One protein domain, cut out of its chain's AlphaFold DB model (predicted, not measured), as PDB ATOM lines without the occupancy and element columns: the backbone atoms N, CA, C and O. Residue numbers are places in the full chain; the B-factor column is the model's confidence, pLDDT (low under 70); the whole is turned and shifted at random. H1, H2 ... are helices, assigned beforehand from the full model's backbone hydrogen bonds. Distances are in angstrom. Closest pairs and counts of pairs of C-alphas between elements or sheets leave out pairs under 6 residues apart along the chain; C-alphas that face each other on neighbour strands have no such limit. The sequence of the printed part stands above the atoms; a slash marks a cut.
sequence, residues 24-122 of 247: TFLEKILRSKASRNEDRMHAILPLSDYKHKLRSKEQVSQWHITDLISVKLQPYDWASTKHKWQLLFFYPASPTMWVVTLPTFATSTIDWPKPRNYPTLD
ATOM      1  N   THR A  24      26.013   7.226 -32.607       83.75
ATOM      2  CA  THR A  24      26.916   7.224 -31.450       83.75
ATOM      3  C   THR A  24      26.698   5.996 -30.560       83.75
ATOM      4  O   THR A  24      25.664   5.323 -30.617       83.75
ATOM      5  N   PHE A  25      27.667   5.700 -29.687       89.06
ATOM      6  CA  PHE A  25      27.534   4.630 -28.694       89.06
ATOM      7  C   PHE A  25      26.264   4.800 -27.824       89.06
ATOM      8  O   PHE A  25      25.500   3.846 -27.650       89.06
ATOM      9  N   LEU A  26      26.004   6.024 -27.344       88.69
ATOM     10  CA  LEU A  26      24.832   6.347 -26.523       88.69
ATOM     11  C   LEU A  26      23.516   6.163 -27.293       88.69
ATOM     12  O   LEU A  26      22.572   5.586 -26.755       88.69
ATOM     13  N   GLU A  27      23.454   6.576 -28.564       85.44
ATOM     14  CA  GLU A  27      22.295   6.293 -29.419       85.44
ATOM     15  C   GLU A  27      22.046   4.796 -29.554       85.44
ATOM     16  O   GLU A  27      20.931   4.347 -29.305       85.44
ATOM     17  N   LYS A  28      23.070   4.012 -29.901       88.62
ATOM     18  CA  LYS A  28      22.916   2.568 -30.115       88.62
ATOM     19  C   LYS A  28      22.357   1.871 -28.875       88.62
ATOM     20  O   LYS A  28      21.414   1.090 -28.989       88.62
ATOM     21  N   ILE A  29      22.892   2.169 -27.689       91.12
ATOM     22  CA  ILE A  29      22.505   1.462 -26.459       91.12
ATOM     23  C   ILE A  29      21.135   1.899 -25.920       91.12
ATOM     24  O   ILE A  29      20.345   1.063 -25.471       91.12
ATOM     25  N   LEU A  30      20.795   3.185 -26.039       88.81
ATOM     26  CA  LEU A  30      19.543   3.739 -25.514       88.81
ATOM     27  C   LEU A  30      18.378   3.643 -26.516       88.81
ATOM     28  O   LEU A  30      17.243   3.414 -26.097       88.81
ATOM     29  N   ARG A  31      18.626   3.727 -27.832       86.50
ATOM     30  CA  ARG A  31      17.595   3.568 -28.885       86.50
ATOM     31  C   ARG A  31      17.320   2.124 -29.283       86.50
ATOM     32  O   ARG A  31      16.328   1.887 -29.973       86.50
ATOM     33  N   SER A  32      18.179   1.181 -28.887       85.62
ATOM     34  CA  SER A  32      17.982  -0.242 -29.170       85.62
ATOM     35  C   SER A  32      16.556  -0.691 -28.822       85.62
ATOM     36  O   SER A  32      15.995  -0.315 -27.791       85.62
ATOM     37  N   LYS A  33      15.970  -1.511 -29.700       86.00
ATOM     38  CA  LYS A  33      14.674  -2.171 -29.492       86.00
ATOM     39  C   LYS A  33      14.838  -3.629 -29.044       86.00
ATOM     40  O   LYS A  33      13.980  -4.457 -29.333       86.00
ATOM     41  N   ALA A  34      15.949  -3.950 -28.379       87.56
ATOM     42  CA  ALA A  34      16.121  -5.246 -27.737       87.56
ATOM     43  C   ALA A  34      14.973  -5.506 -26.743       87.56
ATOM     44  O   ALA A  34      14.511  -4.583 -26.068       87.56
ATOM     45  N   SER A  35      14.502  -6.753 -26.684       87.25
ATOM     46  CA  SER A  35      13.336  -7.150 -25.885       87.25
ATOM     47  C   SER A  35      13.580  -7.025 -24.382       87.25
ATOM     48  O   SER A  35      12.648  -6.707 -23.645       87.25
ATOM     49  N   ARG A  36      14.819  -7.241 -23.925       92.00
ATOM     50  CA  ARG A  36      15.243  -7.035 -22.533       92.00
ATOM     51  C   ARG A  36      16.289  -5.924 -22.467       92.00
ATOM     52  O   ARG A  36      17.056  -5.703 -23.404       92.00
ATOM     53  N   ASN A  37      16.334  -5.211 -21.345       92.88
ATOM     54  CA  ASN A  37      17.253  -4.081 -21.191       92.88
ATOM     55  C   ASN A  37      18.723  -4.525 -21.051       92.88
ATOM     56  O   ASN A  37      19.604  -3.848 -21.575       92.88
ATOM     57  N   GLU A  38      18.993  -5.698 -20.469       93.25
ATOM     58  CA  GLU A  38      20.336  -6.304 -20.455       93.25
ATOM     59  C   GLU A  38      20.845  -6.700 -21.855       93.25
ATOM     60  O   GLU A  38      22.027  -6.522 -22.155       93.25
ATOM     61  N   ASP A  39      19.961  -7.130 -22.765       93.31
ATOM     62  CA  ASP A  39      20.332  -7.509 -24.139       93.31
ATOM     63  C   ASP A  39      20.937  -6.322 -24.913       93.31
ATOM     64  O   ASP A  39      21.763  -6.509 -25.808       93.31
ATOM     65  N   ARG A  40      20.594  -5.079 -24.531       93.31
ATOM     66  CA  ARG A  40      21.215  -3.851 -25.060       93.31
ATOM     67  C   ARG A  40      22.720  -3.820 -24.784       93.31
ATOM     68  O   ARG A  40      23.486  -3.438 -25.664       93.31
ATOM     69  N   MET A  41      23.150  -4.241 -23.592       93.12
ATOM     70  CA  MET A  41      24.568  -4.305 -23.226       93.12
ATOM     71  C   MET A  41      25.281  -5.374 -24.053       93.12
ATOM     72  O   MET A  41      26.310  -5.094 -24.665       93.12
ATOM     73  N   HIS A  42      24.703  -6.577 -24.131       92.06
ATOM     74  CA  HIS A  42      25.268  -7.688 -24.898       92.06
ATOM     75  C   HIS A  42      25.378  -7.391 -26.400       92.06
ATOM     76  O   HIS A  42      26.358  -7.793 -27.022       92.06
ATOM     77  N   ALA A  43      24.406  -6.682 -26.980       91.50
ATOM     78  CA  ALA A  43      24.409  -6.336 -28.398       91.50
ATOM     79  C   ALA A  43      25.339  -5.158 -28.735       91.50
ATOM     80  O   ALA A  43      25.994  -5.179 -29.775       91.50
ATOM     81  N   ILE A  44      25.392  -4.120 -27.890       92.50
ATOM     82  CA  ILE A  44      26.038  -2.846 -28.249       92.50
ATOM     83  C   ILE A  44      27.459  -2.705 -27.694       92.50
ATOM     84  O   ILE A  44      28.310  -2.151 -28.394       92.50
ATOM     85  N   LEU A  45      27.769  -3.223 -26.497       91.88
ATOM     86  CA  LEU A  45      29.125  -3.105 -25.940       91.88
ATOM     87  C   LEU A  45      30.214  -3.696 -26.852       91.88
ATOM     88  O   LEU A  45      31.208  -2.996 -27.057       91.88
ATOM     89  N   PRO A  46      30.055  -4.893 -27.465       92.12
ATOM     90  CA  PRO A  46      31.070  -5.459 -28.362       92.12
ATOM     91  C   PRO A  46      31.394  -4.586 -29.582       92.12
ATOM     92  O   PRO A  46      32.485  -4.695 -30.139       92.12
ATOM     93  N   LEU A  47      30.459  -3.716 -29.979       89.88
ATOM     94  CA  LEU A  47      30.542  -2.823 -31.140       89.88
ATOM     95  C   LEU A  47      31.057  -1.416 -30.778       89.88
ATOM     96  O   LEU A  47      30.903  -0.480 -31.564       89.88
ATOM     97  N   SER A  48      31.622  -1.250 -29.579       91.00
ATOM     98  CA  SER A  48      32.071   0.030 -29.026       91.00
ATOM     99  C   SER A  48      33.477  -0.063 -28.431       91.00
ATOM    100  O   SER A  48      33.986  -1.155 -28.155       91.00
ATOM    101  N   ASP A  49      34.076   1.088 -28.128       91.56
ATOM    102  CA  ASP A  49      35.351   1.176 -27.401       91.56
ATOM    103  C   ASP A  49      35.281   0.500 -26.013       91.56
ATOM    104  O   ASP A  49      36.283   0.018 -25.475       91.56
ATOM    105  N   TYR A  50      34.069   0.366 -25.464       93.56
ATOM    106  CA  TYR A  50      33.770  -0.271 -24.180       93.56
ATOM    107  C   TYR A  50      33.609  -1.792 -24.250       93.56
ATOM    108  O   TYR A  50      33.288  -2.402 -23.234       93.56
ATOM    109  N   LYS A  51      33.899  -2.444 -25.387       92.25
ATOM    110  CA  LYS A  51      33.857  -3.918 -25.516       92.25
ATOM    111  C   LYS A  51      34.610  -4.657 -24.403       92.25
ATOM    112  O   LYS A  51      34.169  -5.699 -23.940       92.25
ATOM    113  N   HIS A  52      35.706  -4.074 -23.917       91.81
ATOM    114  CA  HIS A  52      36.542  -4.607 -22.838       91.81
ATOM    115  C   HIS A  52      35.879  -4.572 -21.442       91.81
ATOM    116  O   HIS A  52      36.394  -5.177 -20.499       91.81
ATOM    117  N   LYS A  53      34.757  -3.854 -21.287       89.94
ATOM    118  CA  LYS A  53      33.934  -3.846 -20.069       89.94
ATOM    119  C   LYS A  53      33.031  -5.076 -19.975       89.94
ATOM    120  O   LYS A  53      32.632  -5.408 -18.867       89.94
ATOM    121  N   LEU A  54      32.757  -5.763 -21.088       88.94
ATOM    122  CA  LEU A  54      32.020  -7.028 -21.145       88.94
ATOM    123  C   LEU A  54      33.005  -8.208 -21.040       88.94
ATOM    124  O   LEU A  54      33.342  -8.837 -22.042       88.94
ATOM    125  N   ARG A  55      33.520  -8.483 -19.835       83.94
ATOM    126  CA  ARG A  55      34.512  -9.555 -19.608       83.94
ATOM    127  C   ARG A  55      33.889 -10.949 -19.645       83.94
ATOM    128  O   ARG A  55      34.554 -11.898 -20.046       83.94
ATOM    129  N   SER A  56      32.631 -11.070 -19.230       82.12
ATOM    130  CA  SER A  56      31.841 -12.301 -19.316       82.12
ATOM    131  C   SER A  56      30.357 -11.969 -19.528       82.12
ATOM    132  O   SER A  56      29.963 -10.801 -19.455       82.12
ATOM    133  N   LYS A  57      29.515 -12.971 -19.814       74.81
ATOM    134  CA  LYS A  57      28.063 -12.746 -19.962       74.81
ATOM    135  C   LYS A  57      27.403 -12.472 -18.610       74.81
ATOM    136  O   LYS A  57      26.571 -11.579 -18.493       74.81
ATOM    137  N   GLU A  58      27.845 -13.190 -17.588       81.44
ATOM    138  CA  GLU A  58      27.348 -13.159 -16.211       81.44
ATOM    139  C   GLU A  58      27.552 -11.779 -15.565       81.44
ATOM    140  O   GLU A  58      26.768 -11.364 -14.714       81.44
ATOM    141  N   GLN A  59      28.569 -11.032 -16.011       87.19
ATOM    142  CA  GLN A  59      28.843  -9.672 -15.552       87.19
ATOM    143  C   GLN A  59      27.672  -8.706 -15.813       87.19
ATOM    144  O   GLN A  59      27.387  -7.861 -14.971       87.19
ATOM    145  N   VAL A  60      26.958  -8.839 -16.938       88.62
ATOM    146  CA  VAL A  60      25.788  -7.984 -17.231       88.62
ATOM    147  C   VAL A  60      24.619  -8.332 -16.312       88.62
ATOM    148  O   VAL A  60      23.911  -7.440 -15.850       88.62
ATOM    149  N   SER A  61      24.445  -9.612 -15.979       88.25
ATOM    150  CA  SER A  61      23.429 -10.051 -15.016       88.25
ATOM    151  C   SER A  61      23.683  -9.476 -13.613       88.25
ATOM    152  O   SER A  61      22.735  -9.131 -12.911       88.25
ATOM    153  N   GLN A  62      24.953  -9.298 -13.226       90.06
ATOM    154  CA  GLN A  62      25.357  -8.640 -11.971       90.06
ATOM    155  C   GLN A  62      25.102  -7.122 -11.959       90.06
ATOM    156  O   GLN A  62      25.048  -6.523 -10.887       90.06
ATOM    157  N   TRP A  63      24.915  -6.485 -13.119       90.19
ATOM    158  CA  TRP A  63      24.544  -5.066 -13.208       90.19
ATOM    159  C   TRP A  63      23.058  -4.802 -12.917       90.19
ATOM    160  O   TRP A  63      22.658  -3.644 -12.827       90.19
ATOM    161  N   HIS A  64      22.240  -5.854 -12.757       90.12
ATOM    162  CA  HIS A  64      20.817  -5.773 -12.401       90.12
ATOM    163  C   HIS A  64      19.993  -4.831 -13.304       90.12
ATOM    164  O   HIS A  64      19.172  -4.045 -12.832       90.12
ATOM    165  N   ILE A  65      20.208  -4.915 -14.620       91.75
ATOM    166  CA  ILE A  65      19.572  -4.035 -15.608       91.75
ATOM    167  C   ILE A  65      18.145  -4.505 -15.911       91.75
ATOM    168  O   ILE A  65      17.912  -5.365 -16.764       91.75
ATOM    169  N   THR A  66      17.176  -3.913 -15.221       91.81
ATOM    170  CA  THR A  66      15.746  -4.228 -15.348       91.81
ATOM    171  C   THR A  66      15.009  -3.266 -16.283       91.81
ATOM    172  O   THR A  66      14.151  -3.682 -17.064       91.81
ATOM    173  N   ASP A  67      15.367  -1.987 -16.263       89.12
ATOM    174  CA  ASP A  67      14.649  -0.877 -16.898       89.12
ATOM    175  C   ASP A  67      15.584   0.017 -17.740       89.12
ATOM    176  O   ASP A  67      16.776  -0.250 -17.880       89.12
ATOM    177  N   LEU A  68      15.057   1.091 -18.343       87.25
ATOM    178  CA  LEU A  68      15.898   2.023 -19.104       87.25
ATOM    179  C   LEU A  68      16.730   2.946 -18.191       87.25
ATOM    180  O   LEU A  68      17.730   3.492 -18.648       87.25
ATOM    181  N   ILE A  69      16.360   3.120 -16.920       85.38
ATOM    182  CA  ILE A  69      17.094   3.971 -15.970       85.38
ATOM    183  C   ILE A  69      18.421   3.293 -15.613       85.38
ATOM    184  O   ILE A  69      19.482   3.876 -15.810       85.38
ATOM    185  N   SER A  70      18.391   2.022 -15.224       88.56
ATOM    186  CA  SER A  70      19.575   1.182 -15.004       88.56
ATOM    187  C   SER A  70      20.486   1.086 -16.240       88.56
ATOM    188  O   SER A  70      21.706   1.161 -16.094       88.56
ATOM    189  N   VAL A  71      19.939   1.060 -17.468       91.12
ATOM    190  CA  VAL A  71      20.742   1.190 -18.710       91.12
ATOM    191  C   VAL A  71      21.476   2.536 -18.789       91.12
ATOM    192  O   VAL A  71      22.612   2.569 -19.258       91.12
ATOM    193  N   LYS A  72      20.858   3.642 -18.355       89.62
ATOM    194  CA  LYS A  72      21.475   4.985 -18.345       89.62
ATOM    195  C   LYS A  72      22.467   5.180 -17.201       89.62
ATOM    196  O   LYS A  72      23.426   5.923 -17.368       89.62
ATOM    197  N   LEU A  73      22.251   4.552 -16.050       90.00
ATOM    198  CA  LEU A  73      23.161   4.676 -14.911       90.00
ATOM    199  C   LEU A  73      24.488   3.950 -15.185       90.00
ATOM    200  O   LEU A  73      25.547   4.495 -14.894       90.00
ATOM    201  N   GLN A  74      24.450   2.796 -15.859       92.25
ATOM    202  CA  GLN A  74      25.637   1.985 -16.158       92.25
ATOM    203  C   GLN A  74      26.806   2.733 -16.842       92.25
ATOM    204  O   GLN A  74      27.932   2.637 -16.353       92.25
ATOM    205  N   PRO A  75      26.612   3.536 -17.909       92.19
ATOM    206  CA  PRO A  75      27.681   4.359 -18.478       92.19
ATOM    207  C   PRO A  75      28.404   5.291 -17.489       92.19
ATOM    208  O   PRO A  75      29.573   5.601 -17.719       92.19
ATOM    209  N   TYR A  76      27.784   5.725 -16.386       90.88
ATOM    210  CA  TYR A  76      28.482   6.549 -15.389       90.88
ATOM    211  C   TYR A  76      29.544   5.774 -14.598       90.88
ATOM    212  O   TYR A  76      30.521   6.388 -14.163       90.88
ATOM    213  N   ASP A  77      29.421   4.450 -14.490       90.31
ATOM    214  CA  ASP A  77      30.393   3.598 -13.797       90.31
ATOM    215  C   ASP A  77      31.661   3.375 -14.636       90.31
ATOM    216  O   ASP A  77      32.759   3.239 -14.097       90.31
ATOM    217  N   TRP A  78      31.535   3.311 -15.971       91.00
ATOM    218  CA  TRP A  78      32.611   2.774 -16.816       91.00
ATOM    219  C   TRP A  78      32.853   3.448 -18.172       91.00
ATOM    220  O   TRP A  78      33.863   3.117 -18.805       91.00
ATOM    221  N   ALA A  79      31.988   4.348 -18.647       92.81
ATOM    222  CA  ALA A  79      32.220   5.073 -19.901       92.81
ATOM    223  C   ALA A  79      33.217   6.229 -19.707       92.81
ATOM    224  O   ALA A  79      33.531   6.620 -18.582       92.81
ATOM    225  N   SER A  80      33.713   6.800 -20.809       92.44
ATOM    226  CA  SER A  80      34.576   7.984 -20.733       92.44
ATOM    227  C   SER A  80      33.810   9.191 -20.193       92.44
ATOM    228  O   SER A  80      32.616   9.352 -20.456       92.44
ATOM    229  N   THR A  81      34.518  10.089 -19.511       91.00
ATOM    230  CA  THR A  81      34.011  11.381 -19.023       91.00
ATOM    231  C   THR A  81      33.203  12.134 -20.090       91.00
ATOM    232  O   THR A  81      32.094  12.583 -19.807       91.00
ATOM    233  N   LYS A  82      33.675  12.176 -21.350       87.25
ATOM    234  CA  LYS A  82      32.928  12.750 -22.489       87.25
ATOM    235  C   LYS A  82      31.536  12.123 -22.659       87.25
ATOM    236  O   LYS A  82      30.559  12.862 -22.749       87.25
ATOM    237  N   HIS A  83      31.420  10.792 -22.655       88.12
ATOM    238  CA  HIS A  83      30.122  10.120 -22.772       88.12
ATOM    239  C   HIS A  83      29.237  10.310 -21.529       88.12
ATOM    240  O   HIS A  83      28.026  10.439 -21.687       88.12
ATOM    241  N   LYS A  84      29.805  10.391 -20.316       90.38
ATOM    242  CA  LYS A  84      29.036  10.722 -19.096       90.38
ATOM    243  C   LYS A  84      28.386  12.106 -19.214       90.38
ATOM    244  O   LYS A  84      27.190  12.249 -18.975       90.38
ATOM    245  N   TRP A  85      29.140  13.107 -19.676       85.38
ATOM    246  CA  TRP A  85      28.622  14.454 -19.942       85.38
ATOM    247  C   TRP A  85      27.598  14.496 -21.081       85.38
ATOM    248  O   TRP A  85      26.548  15.117 -20.929       85.38
ATOM    249  N   GLN A  86      27.853  13.809 -22.200       81.38
ATOM    250  CA  GLN A  86      26.873  13.698 -23.291       81.38
ATOM    251  C   GLN A  86      25.568  13.038 -22.836       81.38
ATOM    252  O   GLN A  86      24.505  13.431 -23.303       81.38
ATOM    253  N   LEU A  87      25.636  12.066 -21.919       84.50
ATOM    254  CA  LEU A  87      24.467  11.400 -21.351       84.50
ATOM    255  C   LEU A  87      23.701  12.285 -20.363       84.50
ATOM    256  O   LEU A  87      22.472  12.280 -20.383       84.50
ATOM    257  N   LEU A  88      24.396  13.064 -19.530       81.69
ATOM    258  CA  LEU A  88      23.763  14.045 -18.642       81.69
ATOM    259  C   LEU A  88      22.990  15.108 -19.436       81.69
ATOM    260  O   LEU A  88      21.887  15.500 -19.058       81.69
ATOM    261  N   PHE A  89      23.580  15.553 -20.545       72.75
ATOM    262  CA  PHE A  89      23.056  16.597 -21.423       72.75
ATOM    263  C   PHE A  89      22.239  16.078 -22.603       72.75
ATOM    264  O   PHE A  89      22.001  16.810 -23.567       72.75
ATOM    265  N   PHE A  90      21.778  14.830 -22.534       69.88
ATOM    266  CA  PHE A  90      21.045  14.204 -23.619       69.88
ATOM    267  C   PHE A  90      19.591  14.709 -23.661       69.88
ATOM    268  O   PHE A  90      18.668  14.081 -23.138       69.88
ATOM    269  N   TYR A  91      19.408  15.908 -24.212       60.09
ATOM    270  CA  TYR A  91      18.185  16.698 -24.079       60.09
ATOM    271  C   TYR A  91      17.034  16.208 -24.982       60.09
ATOM    272  O   TYR A  91      17.245  16.041 -26.189       60.09
ATOM    273  N   PRO A  92      15.802  16.055 -24.448       52.34
ATOM    274  CA  PRO A  92      14.606  15.840 -25.255       52.34
ATOM    275  C   PRO A  92      14.271  17.091 -26.079       52.34
ATOM    276  O   PRO A  92      13.748  18.076 -25.562       52.34
ATOM    277  N   ALA A  93      14.585  17.057 -27.375       45.44
ATOM    278  CA  ALA A  93      14.567  18.221 -28.260       45.44
ATOM    279  C   ALA A  93      13.165  18.643 -28.753       45.44
ATOM    280  O   ALA A  93      12.948  18.811 -29.957       45.44
ATOM    281  N   SER A  94      12.247  18.906 -27.821       49.88
ATOM    282  CA  SER A  94      10.963  19.557 -28.090       49.88
ATOM    283  C   SER A  94      11.016  21.045 -27.697       49.88
ATOM    284  O   SER A  94      10.848  21.384 -26.525       49.88
ATOM    285  N   PRO A  95      11.227  21.976 -28.652       46.16
ATOM    286  CA  PRO A  95      11.367  23.406 -28.361       46.16
ATOM    287  C   PRO A  95      10.049  24.102 -27.972       46.16
ATOM    288  O   PRO A  95      10.039  25.309 -27.745       46.16
ATOM    289  N   THR A  96       8.924  23.383 -27.937       49.09
ATOM    290  CA  THR A  96       7.583  23.954 -27.724       49.09
ATOM    291  C   THR A  96       7.140  23.978 -26.263       49.09
ATOM    292  O   THR A  96       6.098  24.557 -25.960       49.09
ATOM    293  N   MET A  97       7.907  23.383 -25.343       44.31
ATOM    294  CA  MET A  97       7.512  23.256 -23.941       44.31
ATOM    295  C   MET A  97       8.657  23.642 -23.000       44.31
ATOM    296  O   MET A  97       9.664  22.948 -22.901       44.31
ATOM    297  N   TRP A  98       8.456  24.725 -22.243       48.84
ATOM    298  CA  TRP A  98       9.329  25.197 -21.155       48.84
ATOM    299  C   TRP A  98       9.204  24.307 -19.902       48.84
ATOM    300  O   TRP A  98       9.108  24.789 -18.774       48.84
ATOM    301  N   VAL A  99       9.116  22.993 -20.106       47.41
ATOM    302  CA  VAL A  99       8.947  22.007 -19.041       47.41
ATOM    303  C   VAL A  99      10.278  21.822 -18.335       47.41
ATOM    304  O   VAL A  99      11.330  21.750 -18.967       47.41
ATOM    305  N   VAL A 100      10.215  21.721 -17.011       46.34
ATOM    306  CA  VAL A 100      11.355  21.368 -16.167       46.34
ATOM    307  C   VAL A 100      11.755  19.927 -16.486       46.34
ATOM    308  O   VAL A 100      11.192  18.980 -15.942       46.34
ATOM    309  N   THR A 101      12.683  19.745 -17.421       49.16
ATOM    310  CA  THR A 101      13.211  18.425 -17.763       49.16
ATOM    311  C   THR A 101      14.238  18.013 -16.723       49.16
ATOM    312  O   THR A 101      15.264  18.680 -16.571       49.16
ATOM    313  N   LEU A 102      13.974  16.900 -16.039       54.00
ATOM    314  CA  LEU A 102      14.978  16.226 -15.224       54.00
ATOM    315  C   LEU A 102      16.209  15.870 -16.088       54.00
ATOM    316  O   LEU A 102      16.060  15.654 -17.298       54.00
ATOM    317  N   PRO A 103      17.408  15.771 -15.485       60.34
ATOM    318  CA  PRO A 103      18.585  15.193 -16.129       60.34
ATOM    319  C   PRO A 103      18.255  13.869 -16.818       60.34
ATOM    320  O   PRO A 103      17.463  13.088 -16.292       60.34
ATOM    321  N   THR A 104      18.874  13.554 -17.959       59.66
ATOM    322  CA  THR A 104      18.405  12.411 -18.763       59.66
ATOM    323  C   THR A 104      18.523  11.071 -18.037       59.66
ATOM    324  O   THR A 104      17.757  10.158 -18.337       59.66
ATOM    325  N   PHE A 105      19.423  10.937 -17.055       63.59
ATOM    326  CA  PHE A 105      19.516   9.744 -16.205       63.59
ATOM    327  C   PHE A 105      18.270   9.521 -15.322       63.59
ATOM    328  O   PHE A 105      17.963   8.376 -15.008       63.59
ATOM    329  N   ALA A 106      17.537  10.585 -14.982       61.09
ATOM    330  CA  ALA A 106      16.359  10.581 -14.114       61.09
ATOM    331  C   ALA A 106      15.017  10.568 -14.881       61.09
ATOM    332  O   ALA A 106      13.953  10.647 -14.273       61.09
ATOM    333  N   THR A 107      15.028  10.458 -16.215       66.75
ATOM    334  CA  THR A 107      13.803  10.290 -17.019       66.75
ATOM    335  C   THR A 107      13.605   8.836 -17.452       66.75
ATOM    336  O   THR A 107      14.565   8.127 -17.750       66.75
ATOM    337  N   SER A 108      12.359   8.380 -17.592       63.72
ATOM    338  CA  SER A 108      12.054   7.092 -18.243       63.72
ATOM    339  C   SER A 108      12.060   7.193 -19.774       63.72
ATOM    340  O   SER A 108      12.386   6.228 -20.461       63.72
ATOM    341  N   THR A 109      11.760   8.371 -20.325       66.44
ATOM    342  CA  THR A 109      11.717   8.648 -21.766       66.44
ATOM    343  C   THR A 109      12.938   9.438 -22.236       66.44
ATOM    344  O   THR A 109      13.529  10.223 -21.494       66.44
ATOM    345  N   ILE A 110      13.333   9.225 -23.490       68.19
ATOM    346  CA  ILE A 110      14.258  10.097 -24.220       68.19
ATOM    347  C   ILE A 110      13.551  10.472 -25.518       68.19
ATOM    348  O   ILE A 110      13.228   9.583 -26.308       68.19
ATOM    349  N   ASP A 111      13.322  11.764 -25.731       66.12
ATOM    350  CA  ASP A 111      13.023  12.284 -27.064       66.12
ATOM    351  C   ASP A 111      14.350  12.519 -27.796       66.12
ATOM    352  O   ASP A 111      15.309  13.035 -27.220       66.12
ATOM    353  N   TRP A 112      14.437  12.067 -29.043       67.19
ATOM    354  CA  TRP A 112      15.698  11.991 -29.773       67.19
ATOM    355  C   TRP A 112      15.777  13.139 -30.776       67.19
ATOM    356  O   TRP A 112      15.014  13.126 -31.749       67.19
ATOM    357  N   PRO A 113      16.695  14.114 -30.605       62.00
ATOM    358  CA  PRO A 113      16.892  15.145 -31.611       62.00
ATOM    359  C   PRO A 113      17.163  14.533 -32.987       62.00
ATOM    360  O   PRO A 113      17.803  13.489 -33.129       62.00
ATOM    361  N   LYS A 114      16.708  15.224 -34.038       61.00
ATOM    362  CA  LYS A 114      17.139  14.914 -35.407       61.00
ATOM    363  C   LYS A 114      18.676  14.997 -35.460       61.00
ATOM    364  O   LYS A 114      19.215  15.903 -34.831       61.00
ATOM    365  N   PRO A 115      19.389  14.169 -36.250       56.66
ATOM    366  CA  PRO A 115      20.857  14.090 -36.190       56.66
ATOM    367  C   PRO A 115      21.639  15.401 -36.383       56.66
ATOM    368  O   PRO A 115      22.787  15.489 -35.970       56.66
ATOM    369  N   ARG A 116      21.029  16.434 -36.983       51.97
ATOM    370  CA  ARG A 116      21.616  17.781 -37.140       51.97
ATOM    371  C   ARG A 116      21.494  18.672 -35.891       51.97
ATOM    372  O   ARG A 116      21.999  19.786 -35.899       51.97
ATOM    373  N   ASN A 117      20.800  18.198 -34.858       51.56
ATOM    374  CA  ASN A 117      20.445  18.937 -33.646       51.56
ATOM    375  C   ASN A 117      21.051  18.303 -32.380       51.56
ATOM    376  O   ASN A 117      20.663  18.680 -31.275       51.56
ATOM    377  N   TYR A 118      21.949  17.317 -32.509       51.53
ATOM    378  CA  TYR A 118      22.688  16.819 -31.351       51.53
ATOM    379  C   TYR A 118      23.578  17.943 -30.798       51.53
ATOM    380  O   TYR A 118      24.296  18.565 -31.581       51.53
ATOM    381  N   PRO A 119      23.567  18.212 -29.478       50.66
ATOM    382  CA  PRO A 119      24.556  19.090 -28.872       50.66
ATOM    383  C   PRO A 119      25.923  18.399 -28.944       50.66
ATOM    384  O   PRO A 119      26.234  17.510 -28.147       50.66
ATOM    385  N   THR A 120      26.734  18.774 -29.929       53.97
ATOM    386  CA  THR A 120      28.127  18.343 -30.010       53.97
ATOM    387  C   THR A 120      28.930  19.041 -28.911       53.97
ATOM    388  O   THR A 120      28.775  20.233 -28.657       53.97
ATOM    389  N   LEU A 121      29.789  18.275 -28.233       58.19
ATOM    390  CA  LEU A 121      30.833  18.820 -27.351       58.19
ATOM    391  C   LEU A 121      32.119  19.129 -28.137       58.19
ATOM    392  O   LEU A 121      33.154  19.404 -27.540       58.19
ATOM    393  N   ASP A 122      32.064  18.994 -29.460       53.00
ATOM    394  CA  ASP A 122      33.192  19.160 -30.361       53.00
ATOM    395  C   ASP A 122      33.346  20.650 -30.698       53.00
ATOM    396  O   ASP A 122      32.368  21.343 -30.984       53.00
TER     397      ASP A 122
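AT A GLANCE: This is residues 24 to 122 of the 247 residues of an uncharacterized protein of Absidia repens (UniProt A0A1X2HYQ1). Helices H1, H2 and H5 pack into a small body, their centres making a triangle, with H6 folded back along H5 and short H3 and H4 packed on H2. At the opposite end residues 89 to 122 form a long loose loop, of which 95 to 100 stick out. The 99 printed residues hold six named helices, H1 to H6, in under half of them: all helix, compact, radius of gyration of the C-alphas 13.8 A, spans 44 by 28 by 21 A.

IN THESE COORDINATES: H2, residues 37 to 47, spans 16.6 A; H5, 68 to 78, 16.9 A. H1, 25 to 31, begins at C-alpha 25 (27.534, 4.630, -28.694). H3 is 49 to 53, H4 58 to 62; H6, 81 to 88, ends at C-alpha 88 (23.763, 14.045, -18.642).

HOW THE PARTS SIT: H2 and H1, a hairpin, touch at a shallow tilt of 29 degrees, closest C-alphas Ile 29 and Arg 40, 5.6 A. O i to N i+4 pairs are within hydrogen-bond range throughout H1, H4 and H6, but 4 of 7 in H2, 0 of 1 in H3 and 3 of 7 in H5; i+3 pairs are 1 of 2 in H3, 6 of 8 in H5.

THE WHOLE: The printed part has no cut; pLDDT is under 70 at residues 90 to 122.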